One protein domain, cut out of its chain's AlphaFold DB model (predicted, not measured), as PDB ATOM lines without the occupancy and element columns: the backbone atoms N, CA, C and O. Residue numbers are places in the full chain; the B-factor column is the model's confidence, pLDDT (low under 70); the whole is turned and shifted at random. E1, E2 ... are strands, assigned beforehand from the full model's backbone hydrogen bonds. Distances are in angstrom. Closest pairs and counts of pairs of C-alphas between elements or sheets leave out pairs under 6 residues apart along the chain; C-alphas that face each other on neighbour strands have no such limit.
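AT A GLANCE: This is residues 25 to 123 of the 142 residues of an uncharacterized protein of Escherichia coli 4.0967 (UniProt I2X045). The domain is a short solenoid, a chain wound in stacked turns between two sheets set face to face as a sandwich; the turns from E4 to E11 place strands in one sheet and then the other, and the hairpin of E2 and E3 lengthens the larger sheet at one end of the stack. The larger sheet has the order E2, E3, E4, E6, E8, E10 and is mixed, while the smaller has the order E1, E5, E7, E9, E11 and is all parallel. The printed part has 99 residues with eleven named strands, E1 to E11 in order along the chain, and no named helix, and its class is all strand. It is compact, with a radius of gyration of the C-alphas of 11.7 A, and rounded, with spans of 29 by 28 by 21 A.

IN THESE COORDINATES: In the larger sheet, E2 is residues 33 to 38, 15.6 A from first to last C-alpha, and E3 is residues 41 to 46, 16.8 A. E4 is residues 51 to 53, E6 is residues 70 to 76, 15.2 A, and E10 is residues 114 to 116. E8, residues 89 to 96, is the longest strand by residues and measures 15.9 A; it bends by 101 degrees at residue 92, whose C-alpha is at (-25.909, -25.894, 7.827). In the smaller sheet, E1 is residues 25 to 29, 13.3 A, and begins with C-alpha 25 at (-42.842, -11.656, 6.793). E5 is residues 62 to 65, 10.2 A, E7 is residues 81 to 84, 10.0 A, and E9 is residues 101 to 104, 10.0 A. E11 is residues 119 to 122, 9.9 A, and ends with C-alpha 122 at (-44.091, -35.511, 8.601).

HOW THE PARTS SIT: In the larger sheet, which is twisted, E2 and E10 are the edge strands. E2, E3 and E4 form a meander, each strand the antiparallel neighbour of the one before; E2 and E3 are a hairpin, with N 34 and O 45 within hydrogen-bond range at 2.8 A, and E3 and E4 are another, with N 53 and O 44 at 2.8 A. E4 and E6 are parallel at 29 degrees, with N 52 and O 70 at 2.8 A. E6 and E8 are parallel at 2 degrees, with N 76 and O 95 at 2.8 A. E8 and E10 are parallel at 26 degrees, with N 96 and O 115 at 2.9 A. Residues 109 to 110 also pair, parallel, with residues 89 to 90 of E8, and residues 56 to 57 with residues 75 to 76 of E6. In the smaller sheet E1 and E11 are the edge strands. E1 and E5 are parallel at 20 degrees, with N 62 and O 26 at 2.7 A; E5 and E7 at 12 degrees, with N 65 and O 83 at 2.8 A; E7 and E9 at 9 degrees, with N 84 and O 103 at 2.8 A; and E9 and E11 at 17 degrees, with N 121 and O 102 at 2.8 A. The two sheets form a sandwich, two sheets face to face, with the facing parts 10.3 A centre to centre and their strands at 21 degrees. The closest C-alphas of E5 and E6 are those of Val 65 and Ala 71, 6.6 A apart. E1 and E2 are apart, and E1 and E3 only just apart, with closest C-alphas at 8.3 A.

THE WHOLE: The two C-alphas farthest apart are those of Ile 48 and Lys 98, at 32.3 A, and the first and last printed C-alphas are 23.9 A apart. The printed part has no cut and no long link; the links E4 to E5 and E9 to E10 are short, and the others are tight. The mean pLDDT of the printed part is 97.3, and no printed residue is under 70.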
ATOM      1  N   ALA A  25     -42.663 -10.249   7.150       95.88
ATOM      2  CA  ALA A  25     -42.842 -11.656   6.793       95.88
ATOM      3  C   ALA A  25     -42.385 -11.914   5.352       95.88
ATOM      4  O   ALA A  25     -42.783 -11.199   4.434       95.88
ATOM      5  N   LEU A  26     -41.560 -12.943   5.148       97.38
ATOM      6  CA  LEU A  26     -41.177 -13.434   3.821       97.38
ATOM      7  C   LEU A  26     -42.089 -14.594   3.423       97.38
ATOM      8  O   LEU A  26     -42.162 -15.571   4.160       97.38
ATOM      9  N   ILE A  27     -42.731 -14.522   2.259       98.19
ATOM     10  CA  ILE A  27     -43.457 -15.636   1.640       98.19
ATOM     11  C   ILE A  27     -42.825 -15.917   0.278       98.19
ATOM     12  O   ILE A  27     -42.980 -15.131  -0.654       98.19
ATOM     13  N   ALA A  28     -42.095 -17.021   0.156       98.50
ATOM     14  CA  ALA A  28     -41.419 -17.383  -1.088       98.50
ATOM     15  C   ALA A  28     -41.213 -18.898  -1.213       98.50
ATOM     16  O   ALA A  28     -41.507 -19.673  -0.301       98.50
ATOM     17  N   ASP A  29     -40.679 -19.319  -2.348       98.69
ATOM     18  CA  ASP A  29     -40.227 -20.684  -2.583       98.69
ATOM     19  C   ASP A  29     -38.852 -20.682  -3.261       98.69
ATOM     20  O   ASP A  29     -38.351 -19.637  -3.686       98.69
ATOM     21  N   SER A  30     -38.210 -21.848  -3.343       98.50
ATOM     22  CA  SER A  30     -36.856 -21.965  -3.891       98.50
ATOM     23  C   SER A  30     -36.747 -21.686  -5.394       98.50
ATOM     24  O   SER A  30     -35.639 -21.687  -5.909       98.50
ATOM     25  N   GLY A  31     -37.849 -21.438  -6.108       98.50
ATOM     26  CA  GLY A  31     -37.860 -20.944  -7.487       98.50
ATOM     27  C   GLY A  31     -37.880 -19.413  -7.609       98.50
ATOM     28  O   GLY A  31     -37.866 -18.893  -8.725       98.50
ATOM     29  N   ALA A  32     -37.945 -18.671  -6.501       98.62
ATOM     30  CA  ALA A  32     -37.878 -17.207  -6.486       98.62
ATOM     31  C   ALA A  32     -36.425 -16.699  -6.468       98.62
ATOM     32  O   ALA A  32     -35.543 -17.354  -5.924       98.62
ATOM     33  N   THR A  33     -36.159 -15.500  -6.993       98.69
ATOM     34  CA  THR A  33     -34.851 -14.838  -6.855       98.69
ATOM     35  C   THR A  33     -34.949 -13.675  -5.876       98.69
ATOM     36  O   THR A  33     -35.567 -12.655  -6.182       98.69
ATOM     37  N   VAL A  34     -34.323 -13.799  -4.705       98.56
ATOM     38  CA  VAL A  34     -34.330 -12.753  -3.676       98.56
ATOM     39  C   VAL A  34     -32.924 -12.484  -3.162       98.56
ATOM     40  O   VAL A  34     -32.203 -13.416  -2.826       98.56
ATOM     41  N   GLU A  35     -32.546 -11.217  -3.039       98.44
ATOM     42  CA  GLU A  35     -31.321 -10.811  -2.345       98.44
ATOM     43  C   GLU A  35     -31.624  -9.682  -1.366       98.44
ATOM     44  O   GLU A  35     -32.268  -8.692  -1.724       98.44
ATOM     45  N   GLY A  36     -31.154  -9.820  -0.126       97.50
ATOM     46  CA  GLY A  36     -31.428  -8.808   0.879       97.50
ATOM     47  C   GLY A  36     -30.776  -9.038   2.232       97.50
ATOM     48  O   GLY A  36     -29.857  -9.838   2.408       97.50
ATOM     49  N   THR A  37     -31.282  -8.291   3.206       97.19
ATOM     50  CA  THR A  37     -30.880  -8.335   4.612       97.19
ATOM     51  C   THR A  37     -32.103  -8.489   5.509       97.19
ATOM     52  O   THR A  37     -33.170  -7.951   5.218       97.19
ATOM     53  N   ASN A  38     -31.952  -9.246   6.589       95.69
ATOM     54  CA  ASN A  38     -32.916  -9.395   7.674       95.69
ATOM     55  C   ASN A  38     -32.192  -9.221   9.025       95.69
ATOM     56  O   ASN A  38     -30.995  -8.924   9.059       95.69
ATOM     57  N   ALA A  39     -32.892  -9.408  10.145       94.50
ATOM     58  CA  ALA A  39     -32.307  -9.247  11.481       94.50
ATOM     59  C   ALA A  39     -31.131 -10.207  11.779       94.50
ATOM     60  O   ALA A  39     -30.301  -9.906  12.635       94.50
ATOM     61  N   SER A  40     -31.028 -11.325  11.056       92.62
ATOM     62  CA  SER A  40     -29.933 -12.301  11.149       92.62
ATOM     63  C   SER A  40     -28.775 -12.014  10.182       92.62
ATOM     64  O   SER A  40     -27.783 -12.742  10.186       92.62
ATOM     65  N   GLY A  41     -28.867 -10.962   9.361       96.62
ATOM     66  CA  GLY A  41     -27.844 -10.564   8.392       96.62
ATOM     67  C   GLY A  41     -28.279 -10.759   6.938       96.62
ATOM     68  O   GLY A  41     -29.448 -10.594   6.595       96.62
ATOM     69  N   LYS A  42     -27.320 -11.050   6.048       97.94
ATOM     70  CA  LYS A  42     -27.595 -11.253   4.617       97.94
ATOM     71  C   LYS A  42     -28.374 -12.552   4.399       97.94
ATOM     72  O   LYS A  42     -27.998 -13.588   4.942       97.94
ATOM     73  N   PHE A  43     -29.378 -12.504   3.529       98.44
ATOM     74  CA  PHE A  43     -30.069 -13.687   3.026       98.44
ATOM     75  C   PHE A  43     -30.184 -13.646   1.503       98.44
ATOM     76  O   PHE A  43     -30.117 -12.580   0.883       98.44
ATOM     77  N   SER A  44     -30.339 -14.818   0.897       98.69
ATOM     78  CA  SER A  44     -30.531 -14.941  -0.544       98.69
ATOM     79  C   SER A  44     -31.362 -16.163  -0.905       98.69
ATOM     80  O   SER A  44     -31.324 -17.174  -0.204       98.69
ATOM     81  N   ILE A  45     -32.059 -16.078  -2.032       98.81
ATOM     82  CA  ILE A  45     -32.711 -17.182  -2.727       98.81
ATOM     83  C   ILE A  45     -32.298 -17.058  -4.193       98.81
ATOM     84  O   ILE A  45     -32.559 -16.034  -4.824       98.81
ATOM     85  N   ASP A  46     -31.632 -18.070  -4.729       98.62
ATOM     86  CA  ASP A  46     -31.332 -18.174  -6.152       98.62
ATOM     87  C   ASP A  46     -32.326 -19.127  -6.817       98.62
ATOM     88  O   ASP A  46     -32.146 -20.344  -6.810       98.62
ATOM     89  N   GLY A  47     -33.369 -18.550  -7.412       98.06
ATOM     90  CA  GLY A  47     -34.431 -19.279  -8.103       98.06
ATOM     91  C   GLY A  47     -33.981 -20.114  -9.303       98.06
ATOM     92  O   GLY A  47     -34.739 -20.973  -9.746       98.06
ATOM     93  N   ILE A  48     -32.769 -19.893  -9.830       98.00
ATOM     94  CA  ILE A  48     -32.213 -20.702 -10.922       98.00
ATOM     95  C   ILE A  48     -31.620 -22.003 -10.377       98.00
ATOM     96  O   ILE A  48     -31.864 -23.069 -10.939       98.00
ATOM     97  N   SER A  49     -30.833 -21.926  -9.300       98.06
ATOM     98  CA  SER A  49     -30.192 -23.102  -8.697       98.06
ATOM     99  C   SER A  49     -31.036 -23.785  -7.620       98.06
ATOM    100  O   SER A  49     -30.736 -24.915  -7.245       98.06
ATOM    101  N   GLY A  50     -32.078 -23.127  -7.109       98.31
ATOM    102  CA  GLY A  50     -32.872 -23.626  -5.989       98.31
ATOM    103  C   GLY A  50     -32.225 -23.404  -4.619       98.31
ATOM    104  O   GLY A  50     -32.712 -23.947  -3.624       98.31
ATOM    105  N   GLN A  51     -31.127 -22.644  -4.552       98.69
ATOM    106  CA  GLN A  51     -30.334 -22.460  -3.339       98.69
ATOM    107  C   GLN A  51     -30.818 -21.242  -2.545       98.69
ATOM    108  O   GLN A  51     -30.705 -20.102  -2.995       98.69
ATOM    109  N   ALA A  52     -31.295 -21.468  -1.326       98.81
ATOM    110  CA  ALA A  52     -31.617 -20.427  -0.358       98.81
ATOM    111  C   ALA A  52     -30.648 -20.457   0.831       98.81
ATOM    112  O   ALA A  52     -30.189 -21.521   1.243       98.81
ATOM    113  N   SER A  53     -30.331 -19.297   1.406       98.69
ATOM    114  CA  SER A  53     -29.428 -19.188   2.556       98.69
ATOM    115  C   SER A  53     -29.788 -18.012   3.457       98.69
ATOM    116  O   SER A  53     -30.188 -16.955   2.967       98.69
ATOM    117  N   GLY A  54     -29.611 -18.178   4.771       98.38
ATOM    118  CA  GLY A  54     -29.768 -17.096   5.752       98.38
ATOM    119  C   GLY A  54     -31.221 -16.677   5.986       98.38
ATOM    120  O   GLY A  54     -31.486 -15.540   6.379       98.38
ATOM    121  N   LEU A  55     -32.176 -17.566   5.700       98.50
ATOM    122  CA  LEU A  55     -33.599 -17.267   5.826       98.50
ATOM    123  C   LEU A  55     -33.983 -17.012   7.289       98.50
ATOM    124  O   LEU A  55     -33.602 -17.766   8.185       98.50
ATOM    125  N   LEU A  56     -34.798 -15.980   7.505       97.94
ATOM    126  CA  LEU A  56     -35.479 -15.697   8.765       97.94
ATOM    127  C   LEU A  56     -36.986 -15.702   8.499       97.94
ATOM    128  O   LEU A  56     -37.506 -14.818   7.821       97.94
ATOM    129  N   LEU A  57     -37.667 -16.736   8.989       98.31
ATOM    130  CA  LEU A  57     -39.091 -16.973   8.764       98.31
ATOM    131  C   LEU A  57     -39.837 -16.745  10.072       98.31
ATOM    132  O   LEU A  57     -39.826 -17.595  10.954       98.31
ATOM    133  N   GLU A  58     -40.469 -15.591  10.218       96.50
ATOM    134  CA  GLU A  58     -41.204 -15.184  11.418       96.50
ATOM    135  C   GLU A  58     -42.457 -14.393  11.032       96.50
ATOM    136  O   GLU A  58     -42.645 -14.051   9.865       96.50
ATOM    137  N   ASN A  59     -43.346 -14.135  11.993       95.56
ATOM    138  CA  ASN A  59     -44.546 -13.307  11.794       95.56
ATOM    139  C   ASN A  59     -45.512 -13.827  10.709       95.56
ATOM    140  O   ASN A  59     -46.260 -13.058  10.115       95.56
ATOM    141  N   GLY A  60     -45.535 -15.143  10.466       96.00
ATOM    142  CA  GLY A  60     -46.295 -15.744   9.362       96.00
ATOM    143  C   GLY A  60     -45.488 -15.933   8.076       96.00
ATOM    144  O   GLY A  60     -46.040 -16.393   7.081       96.00
ATOM    145  N   GLY A  61     -44.194 -15.601   8.088       97.94
ATOM    146  CA  GLY A  61     -43.281 -15.905   6.996       97.94
ATOM    147  C   GLY A  61     -43.216 -17.406   6.717       97.94
ATOM    148  O   GLY A  61     -43.158 -18.225   7.636       97.94
ATOM    149  N   SER A  62     -43.230 -17.758   5.438       98.38
ATOM    150  CA  SER A  62     -43.266 -19.129   4.957       98.38
ATOM    151  C   SER A  62     -42.309 -19.314   3.790       98.38
ATOM    152  O   SER A  62     -42.301 -18.514   2.854       98.38
ATOM    153  N   PHE A  63     -41.538 -20.399   3.813       98.81
ATOM    154  CA  PHE A  63     -40.675 -20.771   2.699       98.81
ATOM    155  C   PHE A  63     -40.863 -22.229   2.303       98.81
ATOM    156  O   PHE A  63     -40.847 -23.106   3.166       98.81
ATOM    157  N   THR A  64     -41.003 -22.484   1.000       98.62
ATOM    158  CA  THR A  64     -41.045 -23.848   0.455       98.62
ATOM    159  C   THR A  64     -39.739 -24.189  -0.257       98.62
ATOM    160  O   THR A  64     -39.360 -23.540  -1.230       98.62
ATOM    161  N   VAL A  65     -39.068 -25.242   0.204       98.56
ATOM    162  CA  VAL A  65     -37.948 -25.873  -0.498       98.56
ATOM    163  C   VAL A  65     -38.530 -26.864  -1.501       98.56
ATOM    164  O   VAL A  65     -39.018 -27.927  -1.112       98.56
ATOM    165  N   ASN A  66     -38.519 -26.507  -2.786       98.19
ATOM    166  CA  ASN A  66     -39.009 -27.375  -3.855       98.19
ATOM    167  C   ASN A  66     -38.066 -28.575  -4.065       98.19
ATOM    168  O   ASN A  66     -36.926 -28.580  -3.594       98.19
ATOM    169  N   ALA A  67     -38.529 -29.586  -4.805       96.81
ATOM    170  CA  ALA A  67     -37.709 -30.735  -5.185       96.81
ATOM    171  C   ALA A  67     -36.399 -30.281  -5.859       96.81
ATOM    172  O   ALA A  67     -36.426 -29.462  -6.778       96.81
ATOM    173  N   GLY A  68     -35.260 -30.799  -5.394       97.19
ATOM    174  CA  GLY A  68     -33.930 -30.405  -5.871       97.19
ATOM    175  C   GLY A  68     -33.395 -29.088  -5.296       97.19
ATOM    176  O   GLY A  68     -32.222 -28.788  -5.493       97.19
ATOM    177  N   GLY A  69     -34.211 -28.322  -4.564       98.38
ATOM    178  CA  GLY A  69     -33.776 -27.123  -3.852       98.38
ATOM    179  C   GLY A  69     -33.068 -27.426  -2.529       98.38
ATOM    180  O   GLY A  69     -33.163 -28.524  -1.962       98.38
ATOM    181  N   GLN A  70     -32.392 -26.412  -1.994       98.75
ATOM    182  CA  GLN A  70     -31.743 -26.468  -0.685       98.75
ATOM    183  C   GLN A  70     -31.967 -25.179   0.099       98.75
ATOM    184  O   GLN A  70     -31.762 -24.090  -0.434       98.75
ATOM    185  N   ALA A  71     -32.300 -25.294   1.384       98.81
ATOM    186  CA  ALA A  71     -32.260 -24.172   2.318       98.81
ATOM    187  C   ALA A  71     -31.123 -24.344   3.335       98.81
ATOM    188  O   ALA A  71     -31.084 -25.305   4.103       98.81
ATOM    189  N   GLY A  72     -30.187 -23.396   3.329       98.50
ATOM    190  CA  GLY A  72     -29.048 -23.336   4.235       98.50
ATOM    191  C   GLY A  72     -29.244 -22.312   5.351       98.50
ATOM    192  O   GLY A  72     -29.804 -21.240   5.120       98.50
ATOM    193  N   ASN A  73     -28.745 -22.601   6.556       98.44
ATOM    194  CA  ASN A  73     -28.674 -21.629   7.662       98.44
ATOM    195  C   ASN A  73     -30.009 -20.901   7.924       98.44
ATOM    196  O   ASN A  73     -30.083 -19.672   7.872       98.44
ATOM    197  N   THR A  74     -31.079 -21.669   8.133       98.62
ATOM    198  CA  THR A  74     -32.448 -21.149   8.251       98.62
ATOM    199  C   THR A  74     -32.875 -21.017   9.711       98.62
ATOM    200  O   THR A  74     -32.726 -21.942  10.507       98.62
ATOM    201  N   THR A  75     -33.462 -19.876  10.061       98.56
ATOM    202  CA  THR A  75     -34.126 -19.652  11.349       98.56
ATOM    203  C   THR A  75     -35.629 -19.551  11.132       98.56
ATOM    204  O   THR A  75     -36.101 -18.677  10.410       98.56
ATOM    205  N   VAL A  76     -36.387 -20.430  11.782       98.69
ATOM    206  CA  VAL A  76     -37.851 -20.407  11.808       98.69
ATOM    207  C   VAL A  76     -38.292 -19.920  13.188       98.69
ATOM    208  O   VAL A  76     -38.126 -20.599  14.204       98.69
ATOM    209  N   GLY A  77     -38.792 -18.689  13.228       98.00
ATOM    210  CA  GLY A  77     -39.296 -17.996  14.405       98.00
ATOM    211  C   GLY A  77     -40.771 -18.286  14.688       98.00
ATOM    212  O   GLY A  77     -41.405 -19.146  14.076       98.00
ATOM    213  N   TYR A  78     -41.340 -17.552  15.644       97.25
ATOM    214  CA  TYR A  78     -42.745 -17.696  16.025       97.25
ATOM    215  C   TYR A  78     -43.675 -17.462  14.823       97.25
ATOM    216  O   TYR A  78     -43.548 -16.458  14.119       97.25
ATOM    217  N   ARG A  79     -44.614 -18.395  14.599       97.44
ATOM    218  CA  ARG A  79     -45.535 -18.426  13.444       97.44
ATOM    219  C   ARG A  79     -44.842 -18.531  12.079       97.44
ATOM    220  O   ARG A  79     -45.508 -18.378  11.063       97.44
ATOM    221  N   GLY A  80     -43.536 -18.782  12.043       98.44
ATOM    222  CA  GLY A  80     -42.814 -19.099  10.818       98.44
ATOM    223  C   GLY A  80     -43.063 -20.536  10.373       98.44
ATOM    224  O   GLY A  80     -43.277 -21.420  11.209       98.44
ATOM    225  N   THR A  81     -43.023 -20.774   9.064       98.69
ATOM    226  CA  THR A  81     -43.169 -22.116   8.484       98.69
ATOM    227  C   THR A  81     -42.084 -22.406   7.451       98.69
ATOM    228  O   THR A  81     -41.859 -21.620   6.535       98.69
ATOM    229  N   LEU A  82     -41.422 -23.553   7.584       98.75
ATOM    230  CA  LEU A  82     -40.509 -24.091   6.576       98.75
ATOM    231  C   LEU A  82     -41.086 -25.397   6.023       98.75
ATOM    232  O   LEU A  82     -41.216 -26.375   6.754       98.75
ATOM    233  N   THR A  83     -41.420 -25.439   4.740       98.56
ATOM    234  CA  THR A  83     -41.948 -26.643   4.087       98.56
ATOM    235  C   THR A  83     -40.896 -27.230   3.160       98.56
ATOM    236  O   THR A  83     -40.331 -26.519   2.337       98.56
ATOM    237  N   LEU A  84     -40.637 -28.529   3.267       97.94
ATOM    238  CA  LEU A  84     -39.774 -29.263   2.350       97.94
ATOM    239  C   LEU A  84     -40.642 -30.186   1.500       97.94
ATOM    240  O   LEU A  84     -41.309 -31.076   2.029       97.94
ATOM    241  N   ALA A  85     -40.617 -29.979   0.187       96.38
ATOM    242  CA  ALA A  85     -41.164 -30.929  -0.770       96.38
ATOM    243  C   ALA A  85     -40.285 -32.189  -0.853       96.38
ATOM    244  O   ALA A  85     -39.117 -32.173  -0.455       96.38
ATOM    245  N   ALA A  86     -40.828 -33.263  -1.428       95.06
ATOM    246  CA  ALA A  86     -40.071 -34.485  -1.687       95.06
ATOM    247  C   ALA A  86     -38.850 -34.163  -2.561       95.06
ATOM    248  O   ALA A  86     -38.970 -33.504  -3.593       95.06
ATOM    249  N   GLY A  87     -37.668 -34.607  -2.136       95.31
ATOM    250  CA  GLY A  87     -36.391 -34.285  -2.773       95.31
ATOM    251  C   GLY A  87     -35.823 -32.904  -2.421       95.31
ATOM    252  O   GLY A  87     -34.807 -32.517  -2.998       95.31
ATOM    253  N   GLY A  88     -36.449 -32.149  -1.516       97.44
ATOM    254  CA  GLY A  88     -35.879 -30.933  -0.931       97.44
ATOM    255  C   GLY A  88     -34.808 -31.251   0.120       97.44
ATOM    256  O   GLY A  88     -34.821 -32.317   0.746       97.44
ATOM    257  N   SER A  89     -33.871 -30.321   0.328       98.25
ATOM    258  CA  SER A  89     -32.768 -30.518   1.275       98.25
ATOM    259  C   SER A  89     -32.505 -29.339   2.215       98.25
ATOM    260  O   SER A  89     -32.823 -28.187   1.916       98.25
ATOM    261  N   LEU A  90     -31.889 -29.636   3.361       98.62
ATOM    262  CA  LEU A  90     -31.362 -28.655   4.310       98.62
ATOM    263  C   LEU A  90     -29.847 -28.782   4.426       98.62
ATOM    264  O   LEU A  90     -29.293 -29.885   4.371       98.62
ATOM    265  N   SER A  91     -29.187 -27.651   4.648       98.31
ATOM    266  CA  SER A  91     -27.757 -27.592   4.945       98.31
ATOM    267  C   SER A  91     -27.453 -26.590   6.062       98.31
ATOM    268  O   SER A  91     -28.254 -25.713   6.398       98.31
ATOM    269  N   GLY A  92     -26.279 -26.729   6.683       98.12
ATOM    270  CA  GLY A  92     -25.909 -25.894   7.827       98.12
ATOM    271  C   GLY A  92     -26.889 -26.041   8.995       98.12
ATOM    272  O   GLY A  92     -27.460 -27.107   9.207       98.12
ATOM    273  N   ARG A  93     -27.078 -24.980   9.781       98.25
ATOM    274  CA  ARG A  93     -27.982 -25.024  10.939       98.25
ATOM    275  C   ARG A  93     -29.398 -24.598  10.563       98.25
ATOM    276  O   ARG A  93     -29.597 -23.475  10.111       98.25
ATOM    277  N   THR A  94     -30.379 -25.444  10.854       98.56
ATOM    278  CA  THR A  94     -31.801 -25.081  10.864       98.56
ATOM    279  C   THR A  94     -32.295 -24.984  12.305       98.56
ATOM    280  O   THR A  94     -32.225 -25.957  13.055       98.56
ATOM    281  N   GLN A  95     -32.777 -23.812  12.719       98.69
ATOM    282  CA  GLN A  95     -33.267 -23.572  14.079       98.69
ATOM    283  C   GLN A  95     -34.768 -23.287  14.077       98.69
ATOM    284  O   GLN A  95     -35.212 -22.333  13.447       98.69
ATOM    285  N   LEU A  96     -35.542 -24.076  14.824       98.69
ATOM    286  CA  LEU A  96     -36.966 -23.846  15.051       98.69
ATOM    287  C   LEU A  96     -37.187 -23.306  16.461       98.69
ATOM    288  O   LEU A  96     -36.801 -23.939  17.444       98.69
ATOM    289  N   SER A  97     -37.859 -22.166  16.559       98.50
ATOM    290  CA  SER A  97     -38.301 -21.577  17.824       98.50
ATOM    291  C   SER A  97     -39.643 -22.155  18.281       98.50
ATOM    292  O   SER A  97     -40.363 -22.802  17.522       98.50
ATOM    293  N   LYS A  98     -40.041 -21.874  19.526       98.44
ATOM    294  CA  LYS A  98     -41.385 -22.224  20.006       98.44
ATOM    295  C   LYS A  98     -42.458 -21.578  19.121       98.44
ATOM    296  O   LYS A  98     -42.435 -20.369  18.906       98.44
ATOM    297  N   GLY A  99     -43.414 -22.378  18.649       97.88
ATOM    298  CA  GLY A  99     -44.473 -21.930  17.736       97.88
ATOM    299  C   GLY A  99     -44.040 -21.792  16.271       97.88
ATOM    300  O   GLY A  99     -44.811 -21.252  15.481       97.88
ATOM    301  N   ALA A 100     -42.835 -22.247  15.919       98.56
ATOM    302  CA  ALA A 100     -42.423 -22.491  14.540       98.56
ATOM    303  C   ALA A 100     -42.912 -23.865  14.061       98.56
ATOM    304  O   ALA A 100     -43.056 -24.787  14.871       98.56
ATOM    305  N   SER A 101     -43.092 -24.012  12.748       98.56
ATOM    306  CA  SER A 101     -43.407 -25.292  12.113       98.56
ATOM    307  C   SER A 101     -42.409 -25.617  11.006       98.56
ATOM    308  O   SER A 101     -42.050 -24.754  10.202       98.56
ATOM    309  N   MET A 102     -41.977 -26.874  10.942       98.38
ATOM    310  CA  MET A 102     -41.346 -27.446   9.759       98.38
ATOM    311  C   MET A 102     -42.167 -28.631   9.268       98.38
ATOM    312  O   MET A 102     -42.496 -29.522  10.047       98.38
ATOM    313  N   VAL A 103     -42.482 -28.647   7.975       97.88
ATOM    314  CA  VAL A 103     -43.290 -29.690   7.333       97.88
ATOM    315  C   VAL A 103     -42.428 -30.439   6.324       97.88
ATOM    316  O   VAL A 103     -41.804 -29.818   5.467       97.88
ATOM    317  N   LEU A 104     -42.388 -31.764   6.430       95.75
ATOM    318  CA  LEU A 104     -41.590 -32.655   5.594       95.75
ATOM    319  C   LEU A 104     -42.532 -33.517   4.745       95.75
ATOM    320  O   LEU A 104     -43.219 -34.393   5.277       95.75
ATOM    321  N   ASN A 105     -42.560 -33.265   3.435       92.88
ATOM    322  CA  ASN A 105     -43.431 -33.956   2.487       92.88
ATOM    323  C   ASN A 105     -42.640 -35.026   1.727       92.88
ATOM    324  O   ASN A 105     -42.130 -34.763   0.642       92.88
ATOM    325  N   GLY A 106     -42.557 -36.240   2.274       88.31
ATOM    326  CA  GLY A 106     -41.835 -37.363   1.659       88.31
ATOM    327  C   GLY A 106     -40.344 -37.398   2.006       88.31
ATOM    328  O   GLY A 106     -39.948 -37.001   3.102       88.31
ATOM    329  N   ASP A 107     -39.526 -37.906   1.081       90.00
ATOM    330  CA  ASP A 107     -38.090 -38.086   1.305       90.00
ATOM    331  C   ASP A 107     -37.356 -36.744   1.258       90.00
ATOM    332  O   ASP A 107     -37.348 -36.051   0.242       90.00
ATOM    333  N   VAL A 108     -36.714 -36.390   2.366       92.00
ATOM    334  CA  VAL A 108     -35.980 -35.135   2.553       92.00
ATOM    335  C   VAL A 108     -34.616 -35.432   3.157       92.00
ATOM    336  O   VAL A 108     -34.458 -36.371   3.939       92.00
ATOM    337  N   VAL A 109     -33.616 -34.625   2.810       94.38
ATOM    338  CA  VAL A 109     -32.239 -34.814   3.285       94.38
ATOM    339  C   VAL A 109     -31.791 -33.589   4.069       94.38
ATOM    340  O   VAL A 109     -31.857 -32.475   3.564       94.38
ATOM    341  N   SER A 110     -31.271 -33.786   5.279       96.19
ATOM    342  CA  SER A 110     -30.521 -32.752   5.999       96.19
ATOM    343  C   SER A 110     -29.066 -33.177   6.124       96.19
ATOM    344  O   SER A 110     -28.784 -34.266   6.620       96.19
ATOM    345  N   THR A 111     -28.142 -32.319   5.695       96.50
ATOM    346  CA  THR A 111     -26.692 -32.519   5.879       96.50
ATOM    347  C   THR A 111     -26.118 -31.705   7.036       96.50
ATOM    348  O   THR A 111     -24.916 -31.765   7.289       96.50
ATOM    349  N   GLY A 112     -26.957 -30.946   7.744       95.69
ATOM    350  CA  GLY A 112     -26.553 -30.165   8.909       95.69
ATOM    351  C   GLY A 112     -27.476 -30.339  10.114       95.69
ATOM    352  O   GLY A 112     -28.330 -31.231  10.146       95.69
ATOM    353  N   ASP A 113     -27.271 -29.488  11.118       97.19
ATOM    354  CA  ASP A 113     -27.939 -29.579  12.414       97.19
ATOM    355  C   ASP A 113     -29.370 -29.047  12.349       97.19
ATOM    356  O   ASP A 113     -29.608 -27.928  11.891       97.19
ATOM    357  N   ILE A 114     -30.311 -29.792  12.928       97.94
ATOM    358  CA  ILE A 114     -31.660 -29.300  13.214       97.94
ATOM    359  C   ILE A 114     -31.790 -29.119  14.726       97.94
ATOM    360  O   ILE A 114     -31.737 -30.083  15.488       97.94
ATOM    361  N   VAL A 115     -31.980 -27.875  15.165       98.38
ATOM    362  CA  VAL A 115     -32.247 -27.528  16.566       98.38
ATOM    363  C   VAL A 115     -33.726 -27.203  16.696       98.38
ATOM    364  O   VAL A 115     -34.176 -26.164  16.217       98.38
ATOM    365  N   ASN A 116     -34.484 -28.090  17.339       98.00
ATOM    366  CA  ASN A 116     -35.935 -27.972  17.406       98.00
ATOM    367  C   ASN A 116     -36.446 -27.554  18.794       98.00
ATOM    368  O   ASN A 116     -36.306 -28.303  19.756       98.00
ATOM    369  N   ALA A 117     -37.118 -26.403  18.865       98.38
ATOM    370  CA  ALA A 117     -37.996 -26.007  19.968       98.38
ATOM    371  C   ALA A 117     -39.457 -25.775  19.514       98.38
ATOM    372  O   ALA A 117     -40.282 -25.324  20.313       98.38
ATOM    373  N   GLY A 118     -39.766 -26.056  18.243       98.06
ATOM    374  CA  GLY A 118     -41.089 -25.953  17.628       98.06
ATOM    375  C   GLY A 118     -41.663 -27.322  17.259       98.06
ATOM    376  O   GLY A 118     -41.418 -28.325  17.935       98.06
ATOM    377  N   GLU A 119     -42.443 -27.360  16.181       98.31
ATOM    378  CA  GLU A 119     -43.057 -28.582  15.659       98.31
ATOM    379  C   GLU A 119     -42.379 -29.031  14.359       98.31
ATOM    380  O   GLU A 119     -42.156 -28.227  13.455       98.31
ATOM    381  N   ILE A 120     -42.104 -30.333  14.248       97.44
ATOM    382  CA  ILE A 120     -41.721 -30.980  12.992       97.44
ATOM    383  C   ILE A 120     -42.828 -31.963  12.626       97.44
ATOM    384  O   ILE A 120     -43.075 -32.923  13.358       97.44
ATOM    385  N   ARG A 121     -43.491 -31.721  11.496       95.50
ATOM    386  CA  ARG A 121     -44.550 -32.569  10.952       95.50
ATOM    387  C   ARG A 121     -44.037 -33.350   9.755       95.50
ATOM    388  O   ARG A 121     -43.451 -32.780   8.841       95.50
ATOM    389  N   PHE A 122     -44.322 -34.644   9.748       92.69
ATOM    390  CA  PHE A 122     -44.091 -35.511   8.601       92.69
ATOM    391  C   PHE A 122     -45.429 -35.729   7.905       92.69
ATOM    392  O   PHE A 122     -46.233 -36.552   8.348       92.69
ATOM    393  N   ASP A 123     -45.672 -34.992   6.828       84.31
ATOM    394  CA  ASP A 123     -46.845 -35.198   5.984       84.31
ATOM    395  C   ASP A 123     -46.471 -36.256   4.938       84.31
ATOM    396  O   ASP A 123     -46.238 -36.004   3.756       84.31
TER     397      ASP A 123